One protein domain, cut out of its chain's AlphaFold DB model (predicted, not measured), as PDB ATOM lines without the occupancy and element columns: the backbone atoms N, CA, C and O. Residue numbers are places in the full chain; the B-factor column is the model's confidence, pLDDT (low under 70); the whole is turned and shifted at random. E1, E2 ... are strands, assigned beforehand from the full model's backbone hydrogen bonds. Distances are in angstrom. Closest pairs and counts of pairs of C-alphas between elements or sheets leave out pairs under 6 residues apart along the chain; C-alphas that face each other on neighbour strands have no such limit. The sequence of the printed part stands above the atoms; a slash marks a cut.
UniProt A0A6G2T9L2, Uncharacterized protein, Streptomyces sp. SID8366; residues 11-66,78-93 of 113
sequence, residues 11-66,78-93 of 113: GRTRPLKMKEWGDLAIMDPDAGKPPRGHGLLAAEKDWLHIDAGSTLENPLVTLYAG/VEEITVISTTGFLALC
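AT A GLANCE: This is residues 11 to 66 and 78 to 93 of the 113 residues of an uncharacterized protein of Streptomyces sp. SID8366 (UniProt A0A6G2T9L2). With little regular structure, the domain is a sheet of four short strands, E3 - E4 - E2 - E6, and a separate two-strand ribbon, E1 and E5, off to one side. The 72 printed residues include six named strands, E1 to E6 along the chain, and no named helix; both sheets are antiparallel, the class is all strand, and named elements hold 25 residues. The whole is compact, with a radius of gyration of the C-alphas of 12.2 A and spans of 31 by 28 by 25 A.

HOW THE PARTS SIT: E1, residues 12 to 15, is the antiparallel neighbour of E5, residues 60 to 63, with N 12 and O 63 within hydrogen-bond range at 2.9 A. E2, residues 23 to 27, has antiparallel neighbours E4, residues 47 to 51, with N 48 and O 26 at 2.7 A, and E6, residues 91 to 93, with N 91 and O 27 at 2.8 A. E3, residues 41 to 44, forms a hairpin with E4, with N 49 and O 42 at 2.7 A. E1 and E2 are apart.

IN THESE COORDINATES: E1 begins at C-alpha 12 (48.092, 2.068, -27.102) and E6 ends at C-alpha 93 (32.885, 2.439, -29.530). From first to last C-alpha, E2 measures 12.9 A and E4 13.2 A.

THE WHOLE: Residues 67 to 77 are not printed, a gap of 18.0 A between C-alphas 66 and 78. The link E2 to E3 is long. Residues 11 to 22, 37 to 38 and 53 to 58 have pLDDT under 70.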
ATOM      1  N   GLY A  11      51.006   2.855 -23.461       54.41
ATOM      2  CA  GLY A  11      49.809   3.493 -24.001       54.41
ATOM      3  C   GLY A  11      49.576   3.102 -25.456       54.41
ATOM      4  O   GLY A  11      50.443   3.285 -26.313       54.41
ATOM      5  N   ARG A  12      48.432   2.478 -25.738       59.03
ATOM      6  CA  ARG A  12      48.092   2.068 -27.102       59.03
ATOM      7  C   ARG A  12      47.309   3.192 -27.752       59.03
ATOM      8  O   ARG A  12      46.120   3.337 -27.484       59.03
ATOM      9  N   THR A  13      47.973   3.950 -28.617       62.66
ATOM     10  CA  THR A  13      47.321   4.969 -29.444       62.66
ATOM     11  C   THR A  13      46.801   4.348 -30.731       62.66
ATOM     12  O   THR A  13      47.543   3.686 -31.469       62.66
ATOM     13  N   ARG A  14      45.516   4.548 -31.020       63.47
ATOM     14  CA  ARG A  14      44.903   4.133 -32.286       63.47
ATOM     15  C   ARG A  14      43.991   5.245 -32.812       63.47
ATOM     16  O   ARG A  14      43.262   5.838 -32.019       63.47
ATOM     17  N   PRO A  15      44.006   5.520 -34.129       57.16
ATOM     18  CA  PRO A  15      42.997   6.379 -34.727       57.16
ATOM     19  C   PRO A  15      41.648   5.659 -34.701       57.16
ATOM     20  O   PRO A  15      41.555   4.501 -35.125       57.16
ATOM     21  N   LEU A  16      40.613   6.338 -34.215       67.06
ATOM     22  CA  LEU A  16      39.241   5.852 -34.301       67.06
ATOM     23  C   LEU A  16      38.566   6.490 -35.505       67.06
ATOM     24  O   LEU A  16      38.459   7.710 -35.606       67.06
ATOM     25  N   LYS A  17      38.106   5.644 -36.426       63.22
ATOM     26  CA  LYS A  17      37.277   6.086 -37.542       63.22
ATOM     27  C   LYS A  17      35.828   6.100 -37.075       63.22
ATOM     28  O   LYS A  17      35.232   5.033 -36.940       63.22
ATOM     29  N   MET A  18      35.295   7.289 -36.824       63.19
ATOM     30  CA  MET A  18      33.914   7.454 -36.375       63.19
ATOM     31  C   MET A  18      32.955   7.347 -37.565       63.19
ATOM     32  O   MET A  18      33.254   7.850 -38.652       63.19
ATOM     33  N   LYS A  19      31.817   6.663 -37.387       59.09
ATOM     34  CA  LYS A  19      30.752   6.630 -38.407       59.09
ATOM     35  C   LYS A  19      29.920   7.910 -38.426       59.09
ATOM     36  O   LYS A  19      29.492   8.331 -39.498       59.09
ATOM     37  N   GLU A  20      29.719   8.514 -37.262       61.25
ATOM     38  CA  GLU A  20      29.015   9.780 -37.063       61.25
ATOM     39  C   GLU A  20      29.887  10.709 -36.212       61.25
ATOM     40  O   GLU A  20      30.750  10.249 -35.468       61.25
ATOM     41  N   TRP A  21      29.711  12.018 -36.370       58.06
ATOM     42  CA  TRP A  21      30.434  13.025 -35.590       58.06
ATOM     43  C   TRP A  21      29.883  13.048 -34.159       58.06
ATOM     44  O   TRP A  21      28.686  12.828 -33.978       58.06
ATOM     45  N   GLY A  22      30.709  13.377 -33.163       66.56
ATOM     46  CA  GLY A  22      30.222  13.672 -31.812       66.56
ATOM     47  C   GLY A  22      30.865  12.807 -30.747       66.56
ATOM     48  O   GLY A  22      31.871  13.198 -30.172       66.56
ATOM     49  N   ASP A  23      30.311  11.625 -30.488       76.38
ATOM     50  CA  ASP A  23      30.488  11.013 -29.172       76.38
ATOM     51  C   ASP A  23      31.194   9.654 -29.209       76.38
ATOM     52  O   ASP A  23      31.058   8.857 -30.147       76.38
ATOM     53  N   LEU A  24      31.912   9.363 -28.127       82.19
ATOM     54  CA  LEU A  24      32.513   8.059 -27.867       82.19
ATOM     55  C   LEU A  24      31.780   7.362 -26.719       82.19
ATOM     56  O   LEU A  24      31.217   7.994 -25.826       82.19
ATOM     57  N   ALA A  25      31.814   6.036 -26.725       85.19
ATOM     58  CA  ALA A  25      31.286   5.218 -25.644       85.19
ATOM     59  C   ALA A  25      32.332   4.203 -25.180       85.19
ATOM     60  O   ALA A  25      32.951   3.527 -25.996       85.19
ATOM     61  N   ILE A  26      32.506   4.067 -23.868       87.19
ATOM     62  CA  ILE A  26      33.220   2.953 -23.244       87.19
ATOM     63  C   ILE A  26      32.189   2.108 -22.509       87.19
ATOM     64  O   ILE A  26      31.545   2.592 -21.587       87.19
ATOM     65  N   MET A  27      32.023   0.850 -22.891       88.38
ATOM     66  CA  MET A  27      30.932   0.022 -22.375       88.38
ATOM     67  C   MET A  27      31.340  -1.434 -22.204       88.38
ATOM     68  O   MET A  27      32.133  -1.976 -22.977       88.38
ATOM     69  N   ASP A  28      30.774  -2.085 -21.195       86.12
ATOM     70  CA  ASP A  28      30.763  -3.541 -21.122       86.12
ATOM     71  C   ASP A  28      29.951  -4.101 -22.313       86.12
ATOM     72  O   ASP A  28      28.906  -3.544 -22.652       86.12
ATOM     73  N   PRO A  29      30.386  -5.186 -22.975       83.00
ATOM     74  CA  PRO A  29      29.594  -5.856 -24.008       83.00
ATOM     75  C   PRO A  29      28.155  -6.199 -23.598       83.00
ATOM     76  O   PRO A  29      27.263  -6.182 -24.446       83.00
ATOM     77  N   ASP A  30      27.933  -6.489 -22.313       83.12
ATOM     78  CA  ASP A  30      26.614  -6.790 -21.752       83.12
ATOM     79  C   ASP A  30      25.954  -5.551 -21.107       83.12
ATOM     80  O   ASP A  30      24.952  -5.677 -20.394       83.12
ATOM     81  N   ALA A  31      26.499  -4.349 -21.344       81.06
ATOM     82  CA  ALA A  31      25.934  -3.105 -20.840       81.06
ATOM     83  C   ALA A  31      24.525  -2.882 -21.395       81.06
ATOM     84  O   ALA A  31      24.217  -3.151 -22.559       81.06
ATOM     85  N   GLY A  32      23.651  -2.401 -20.514       77.44
ATOM     86  CA  GLY A  32      22.229  -2.273 -20.799       77.44
ATOM     87  C   GLY A  32      21.893  -0.992 -21.552       77.44
ATOM     88  O   GLY A  32      21.854  -0.953 -22.777       77.44
ATOM     89  N   LYS A  33      21.521   0.044 -20.797       74.50
ATOM     90  CA  LYS A  33      21.028   1.310 -21.347       74.50
ATOM     91  C   LYS A  33      22.129   2.366 -21.300       74.50
ATOM     92  O   LYS A  33      22.905   2.353 -20.346       74.50
ATOM     93  N   PRO A  34      22.154   3.293 -22.271       76.94
ATOM     94  CA  PRO A  34      23.076   4.412 -22.225       76.94
ATOM     95  C   PRO A  34      22.782   5.308 -21.007       76.94
ATOM     96  O   PRO A  34      21.619   5.413 -20.589       76.94
ATOM     97  N   PRO A  35      23.818   5.964 -20.461       81.31
ATOM     98  CA  PRO A  35      23.701   6.856 -19.320       81.31
ATOM     99  C   PRO A  35      22.807   8.052 -19.651       81.31
ATOM    100  O   PRO A  35      22.819   8.581 -20.759       81.31
ATOM    101  N   ARG A  36      22.029   8.507 -18.665       73.62
ATOM    102  CA  ARG A  36      21.126   9.671 -18.806       73.62
ATOM    103  C   ARG A  36      21.774  11.015 -18.448       73.62
ATOM    104  O   ARG A  36      21.062  12.000 -18.272       73.62
ATOM    105  N   GLY A  37      23.088  11.028 -18.243       66.81
ATOM    106  CA  GLY A  37      23.831  12.218 -17.834       66.81
ATOM    107  C   GLY A  37      23.979  13.239 -18.964       66.81
ATOM    108  O   GLY A  37      23.870  12.902 -20.138       66.81
ATOM    109  N   HIS A  38      24.240  14.487 -18.580       64.06
ATOM    110  CA  HIS A  38      24.610  15.574 -19.484       64.06
ATOM    111  C   HIS A  38      25.970  16.125 -19.039       64.06
ATOM    112  O   HIS A  38      26.150  16.362 -17.843       64.06
ATOM    113  N   GLY A  39      26.898  16.332 -19.973       70.81
ATOM    114  CA  GLY A  39      28.261  16.800 -19.702       70.81
ATOM    115  C   GLY A  39      29.291  16.111 -20.598       70.81
ATOM    116  O   GLY A  39      28.915  15.261 -21.401       70.81
ATOM    117  N   LEU A  40      30.572  16.466 -20.428       76.56
ATOM    118  CA  LEU A  40      31.693  15.849 -21.148       76.56
ATOM    119  C   LEU A  40      31.735  14.337 -20.910       76.56
ATOM    120  O   LEU A  40      31.860  13.565 -21.855       76.56
ATOM    121  N   LEU A  41      31.594  13.917 -19.650       84.50
ATOM    122  CA  LEU A  41      31.497  12.517 -19.262       84.50
ATOM    123  C   LEU A  41      30.154  12.227 -18.589       84.50
ATOM    124  O   LEU A  41      29.759  12.866 -17.612       84.50
ATOM    125  N   ALA A  42      29.473  11.189 -19.063       85.12
ATOM    126  CA  ALA A  42      28.287  10.636 -18.425       85.12
ATOM    127  C   ALA A  42      28.472   9.130 -18.236       85.12
ATOM    128  O   ALA A  42      28.570   8.399 -19.213       85.12
ATOM    129  N   ALA A  43      28.498   8.635 -16.997       85.31
ATOM    130  CA  ALA A  43      28.574   7.197 -16.729       85.31
ATOM    131  C   ALA A  43      27.349   6.665 -15.990       85.31
ATOM    132  O   ALA A  43      26.776   7.324 -15.122       85.31
ATOM    133  N   GLU A  44      26.993   5.423 -16.300       84.12
ATOM    134  CA  GLU A  44      26.003   4.634 -15.584       84.12
ATOM    135  C   GLU A  44      26.494   3.185 -15.518       84.12
ATOM    136  O   GLU A  44      26.450   2.456 -16.502       84.12
ATOM    137  N   LYS A  45      26.964   2.769 -14.333       83.69
ATOM    138  CA  LYS A  45      27.388   1.399 -13.997       83.69
ATOM    139  C   LYS A  45      28.453   0.813 -14.936       83.69
ATOM    140  O   LYS A  45      29.631   0.845 -14.597       83.69
ATOM    141  N   ASP A  46      28.026   0.237 -16.051       86.12
ATOM    142  CA  ASP A  46      28.816  -0.511 -17.032       86.12
ATOM    143  C   ASP A  46      28.992   0.249 -18.355       86.12
ATOM    144  O   ASP A  46      29.559  -0.287 -19.307       86.12
ATOM    145  N   TRP A  47      28.552   1.508 -18.395       87.12
ATOM    146  CA  TRP A  47      28.612   2.378 -19.560       87.12
ATOM    147  C   TRP A  47      29.175   3.753 -19.196       87.12
ATOM    148  O   TRP A  47      28.771   4.355 -18.204       87.12
ATOM    149  N   LEU A  48      30.062   4.273 -20.036       88.00
ATOM    150  CA  LEU A  48      30.528   5.653 -20.074       88.00
ATOM    151  C   LEU A  48      30.295   6.228 -21.468       88.00
ATOM    152  O   LEU A  48      30.648   5.621 -22.475       88.00
ATOM    153  N   HIS A  49      29.690   7.398 -21.514       86.38
ATOM    154  CA  HIS A  49      29.524   8.237 -22.686       86.38
ATOM    155  C   HIS A  49      30.452   9.444 -22.548       86.38
ATOM    156  O   HIS A  49      30.590   9.999 -21.457       86.38
ATOM    157  N   ILE A  50      31.127   9.774 -23.643       84.88
ATOM    158  CA  ILE A  50      32.081  10.871 -23.757       84.88
ATOM    159  C   ILE A  50      31.570  11.775 -24.879       84.88
ATOM    160  O   ILE A  50      31.602  11.379 -26.047       84.88
ATOM    161  N   ASP A  51      31.099  12.964 -24.520       80.38
ATOM    162  CA  ASP A  51      30.687  14.000 -25.466       80.38
ATOM    163  C   ASP A  51      31.939  14.679 -26.018       80.38
ATOM    164  O   ASP A  51      32.543  15.540 -25.388       80.38
ATOM    165  N   ALA A  52      32.371  14.259 -27.201       73.12
ATOM    166  CA  ALA A  52      33.565  14.808 -27.828       73.12
ATOM    167  C   ALA A  52      33.255  16.073 -28.658       73.12
ATOM    168  O   ALA A  52      34.149  16.644 -29.289       73.12
ATOM    169  N   GLY A  53      32.004  16.547 -28.630       67.19
ATOM    170  CA  GLY A  53      31.542  17.730 -29.335       67.19
ATOM    171  C   GLY A  53      31.385  17.536 -30.845       67.19
ATOM    172  O   GLY A  53      31.951  16.652 -31.490       67.19
ATOM    173  N   SER A  54      30.627  18.441 -31.463       62.22
ATOM    174  CA  SER A  54      30.277  18.398 -32.892       62.22
ATOM    175  C   SER A  54      31.422  18.742 -33.855       62.22
ATOM    176  O   SER A  54      31.178  18.910 -35.048       62.22
ATOM    177  N   THR A  55      32.659  18.869 -33.374       60.31
ATOM    178  CA  THR A  55      33.836  19.254 -34.171       60.31
ATOM    179  C   THR A  55      34.897  18.159 -34.267       60.31
ATOM    180  O   THR A  55      35.866  18.324 -35.011       60.31
ATOM    181  N   LEU A  56      34.738  17.040 -33.550       65.81
ATOM    182  CA  LEU A  56      35.761  16.000 -33.474       65.81
ATOM    183  C   LEU A  56      35.633  14.989 -34.620       65.81
ATOM    184  O   LEU A  56      35.043  13.918 -34.497       65.81
ATOM    185  N   GLU A  57      36.211  15.330 -35.770       64.81
ATOM    186  CA  GLU A  57      36.301  14.425 -36.916       64.81
ATOM    187  C   GLU A  57      37.559  13.537 -36.790       64.81
ATOM    188  O   GLU A  57      38.658  13.931 -37.176       64.81
ATOM    189  N   ASN A  58      37.397  12.308 -36.279       68.75
ATOM    190  CA  ASN A  58      38.442  11.274 -36.097       68.75
ATOM    191  C   ASN A  58      39.446  11.523 -34.945       68.75
ATOM    192  O   ASN A  58      40.615  11.843 -35.189       68.75
ATOM    193  N   PRO A  59      39.043  11.301 -33.683       74.31
ATOM    194  CA  PRO A  59      39.939  11.429 -32.543       74.31
ATOM    195  C   PRO A  59      41.085  10.410 -32.551       74.31
ATOM    196  O   PRO A  59      40.946   9.247 -32.954       74.31
ATOM    197  N   LEU A  60      42.223  10.849 -32.011       76.19
ATOM    198  CA  LEU A  60      43.294   9.967 -31.560       76.19
ATOM    199  C   LEU A  60      43.045   9.617 -30.097       76.19
ATOM    200  O   LEU A  60      43.086  10.493 -29.239       76.19
ATOM    201  N   VAL A  61      42.819   8.335 -29.811       79.81
ATOM    202  CA  VAL A  61      42.645   7.856 -28.436       79.81
ATOM    203  C   VAL A  61      43.862   7.053 -28.016       79.81
ATOM    204  O   VAL A  61      44.307   6.153 -28.736       79.81
ATOM    205  N   THR A  62      44.375   7.368 -26.829       81.25
ATOM    206  CA  THR A  62      45.451   6.631 -26.167       81.25
ATOM    207  C   THR A  62      44.895   5.959 -24.921       81.25
ATOM    208  O   THR A  62      44.406   6.628 -24.018       81.25
ATOM    209  N   LEU A  63      44.971   4.629 -24.876       81.94
ATOM    210  CA  LEU A  63      44.539   3.845 -23.720       81.94
ATOM    211  C   LEU A  63      45.746   3.405 -22.898       81.94
ATOM    212  O   LEU A  63      46.636   2.728 -23.422       81.94
ATOM    213  N   TYR A  64      45.729   3.742 -21.612       78.12
ATOM    214  CA  TYR A  64      46.706   3.299 -20.624       78.12
ATOM    215  C   TYR A  64      46.105   2.193 -19.751       78.12
ATOM    216  O   TYR A  64      44.919   2.221 -19.428       78.12
ATOM    217  N   ALA A  65      46.916   1.203 -19.375       80.38
ATOM    218  CA  ALA A  65      46.524   0.178 -18.411       80.38
ATOM    219  C   ALA A  65      47.592   0.059 -17.323       80.38
ATOM    220  O   ALA A  65      48.768  -0.141 -17.633       80.38
ATOM    221  N   GLY A  66      47.177   0.129 -16.059       78.81
ATOM    222  CA  GLY A  66      48.077   0.080 -14.910       78.81
ATOM    223  C   GLY A  66      47.925   1.314 -14.030       78.81
ATOM    224  O   GLY A  66      46.807   1.667 -13.671       78.81
ATOM    225  N   VAL A  78      40.674  17.706 -17.513       82.56
ATOM    226  CA  VAL A  78      40.934  16.443 -16.809       82.56
ATOM    227  C   VAL A  78      39.684  16.097 -16.009       82.56
ATOM    228  O   VAL A  78      39.305  16.844 -15.106       82.56
ATOM    229  N   GLU A  79      39.074  14.955 -16.308       83.38
ATOM    230  CA  GLU A  79      37.947  14.416 -15.547       83.38
ATOM    231  C   GLU A  79      38.205  12.956 -15.159       83.38
ATOM    232  O   GLU A  79      38.780  12.181 -15.924       83.38
ATOM    233  N   GLU A  80      37.764  12.579 -13.957       85.25
ATOM    234  CA  GLU A  80      37.865  11.216 -13.437       85.25
ATOM    235  C   GLU A  80      36.465  10.611 -13.302       85.25
ATOM    236  O   GLU A  80      35.569  11.199 -12.691       85.25
ATOM    237  N   ILE A  81      36.279   9.408 -13.847       86.06
ATOM    238  CA  ILE A  81      35.022   8.668 -13.759       86.06
ATOM    239  C   ILE A  81      35.286   7.171 -13.610       86.06
ATOM    240  O   ILE A  81      36.291   6.645 -14.082       86.06
ATOM    241  N   THR A  82      34.375   6.463 -12.941       86.38
ATOM    242  CA  THR A  82      34.496   5.020 -12.696       86.38
ATOM    243  C   THR A  82      33.424   4.247 -13.455       86.38
ATOM    244  O   THR A  82      32.236   4.541 -13.333       86.38
ATOM    245  N   VAL A  83      33.848   3.205 -14.177       84.75
ATOM    246  CA  VAL A  83      32.979   2.228 -14.852       84.75
ATOM    247  C   VAL A  83      33.321   0.832 -14.346       84.75
ATOM    248  O   VAL A  83      34.492   0.497 -14.169       84.75
ATOM    249  N   ILE A  84      32.303   0.004 -14.120       86.38
ATOM    250  CA  ILE A  84      32.457  -1.366 -13.628       86.38
ATOM    251  C   ILE A  84      32.056  -2.338 -14.736       86.38
ATOM    252  O   ILE A  84      30.885  -2.427 -15.092       86.38
ATOM    253  N   SER A  85      33.018  -3.116 -15.231       83.56
ATOM    254  CA  SER A  85      32.736  -4.242 -16.126       83.56
ATOM    255  C   SER A  85      32.383  -5.502 -15.332       83.56
ATOM    256  O   SER A  85      33.062  -5.865 -14.369       83.56
ATOM    257  N   THR A  86      31.335  -6.191 -15.773       85.06
ATOM    258  CA  THR A  86      30.924  -7.510 -15.271       85.06
ATOM    259  C   THR A  86      31.471  -8.660 -16.111       85.06
ATOM    260  O   THR A  86      31.637  -9.765 -15.596       85.06
ATOM    261  N   THR A  87      31.804  -8.409 -17.379       82.44
ATOM    262  CA  THR A  87      32.389  -9.414 -18.279       82.44
ATOM    263  C   THR A  87      33.913  -9.486 -18.182       82.44
ATOM    264  O   THR A  87      34.519 -10.434 -18.682       82.44
ATOM    265  N   GLY A  88      34.542  -8.506 -17.526       82.44
ATOM    266  CA  GLY A  88      35.994  -8.340 -17.485       82.44
ATOM    267  C   GLY A  88      36.563  -7.662 -18.735       82.44
ATOM    268  O   GLY A  88      37.781  -7.650 -18.912       82.44
ATOM    269  N   PHE A  89      35.704  -7.103 -19.593       81.44
ATOM    270  CA  PHE A  89      36.073  -6.417 -20.825       81.44
ATOM    271  C   PHE A  89      35.290  -5.108 -20.967       81.44
ATOM    272  O   PHE A  89      34.091  -5.055 -20.711       81.44
ATOM    273  N   LEU A  90      35.972  -4.063 -21.435       84.31
ATOM    274  CA  LEU A  90      35.355  -2.814 -21.876       84.31
ATOM    275  C   LEU A  90      35.689  -2.597 -23.351       84.31
ATOM    276  O   LEU A  90      36.833  -2.784 -23.772       84.31
ATOM    277  N   ALA A  91      34.684  -2.215 -24.127       83.94
ATOM    278  CA  ALA A  91      34.811  -1.842 -25.524       83.94
ATOM    279  C   ALA A  91      34.748  -0.319 -25.654       83.94
ATOM    280  O   ALA A  91      33.901   0.311 -25.032       83.94
ATOM    281  N   LEU A  92      35.633   0.248 -26.474       84.00
ATOM    282  CA  LEU A  92      35.568   1.639 -26.910       84.00
ATOM    283  C   LEU A  92      34.903   1.681 -28.291       84.00
ATOM    284  O   LEU A  92      35.412   1.076 -29.239       84.00
ATOM    285  N   CYS A  93      33.782   2.383 -28.384       77.38
ATOM    286  CA  CYS A  93      32.885   2.439 -29.530       77.38
ATOM    287  C   CYS A  93      32.615   3.894 -29.936       77.38
ATOM    288  O   CYS A  93      32.775   4.810 -29.128       77.38
TER     289      CYS A  93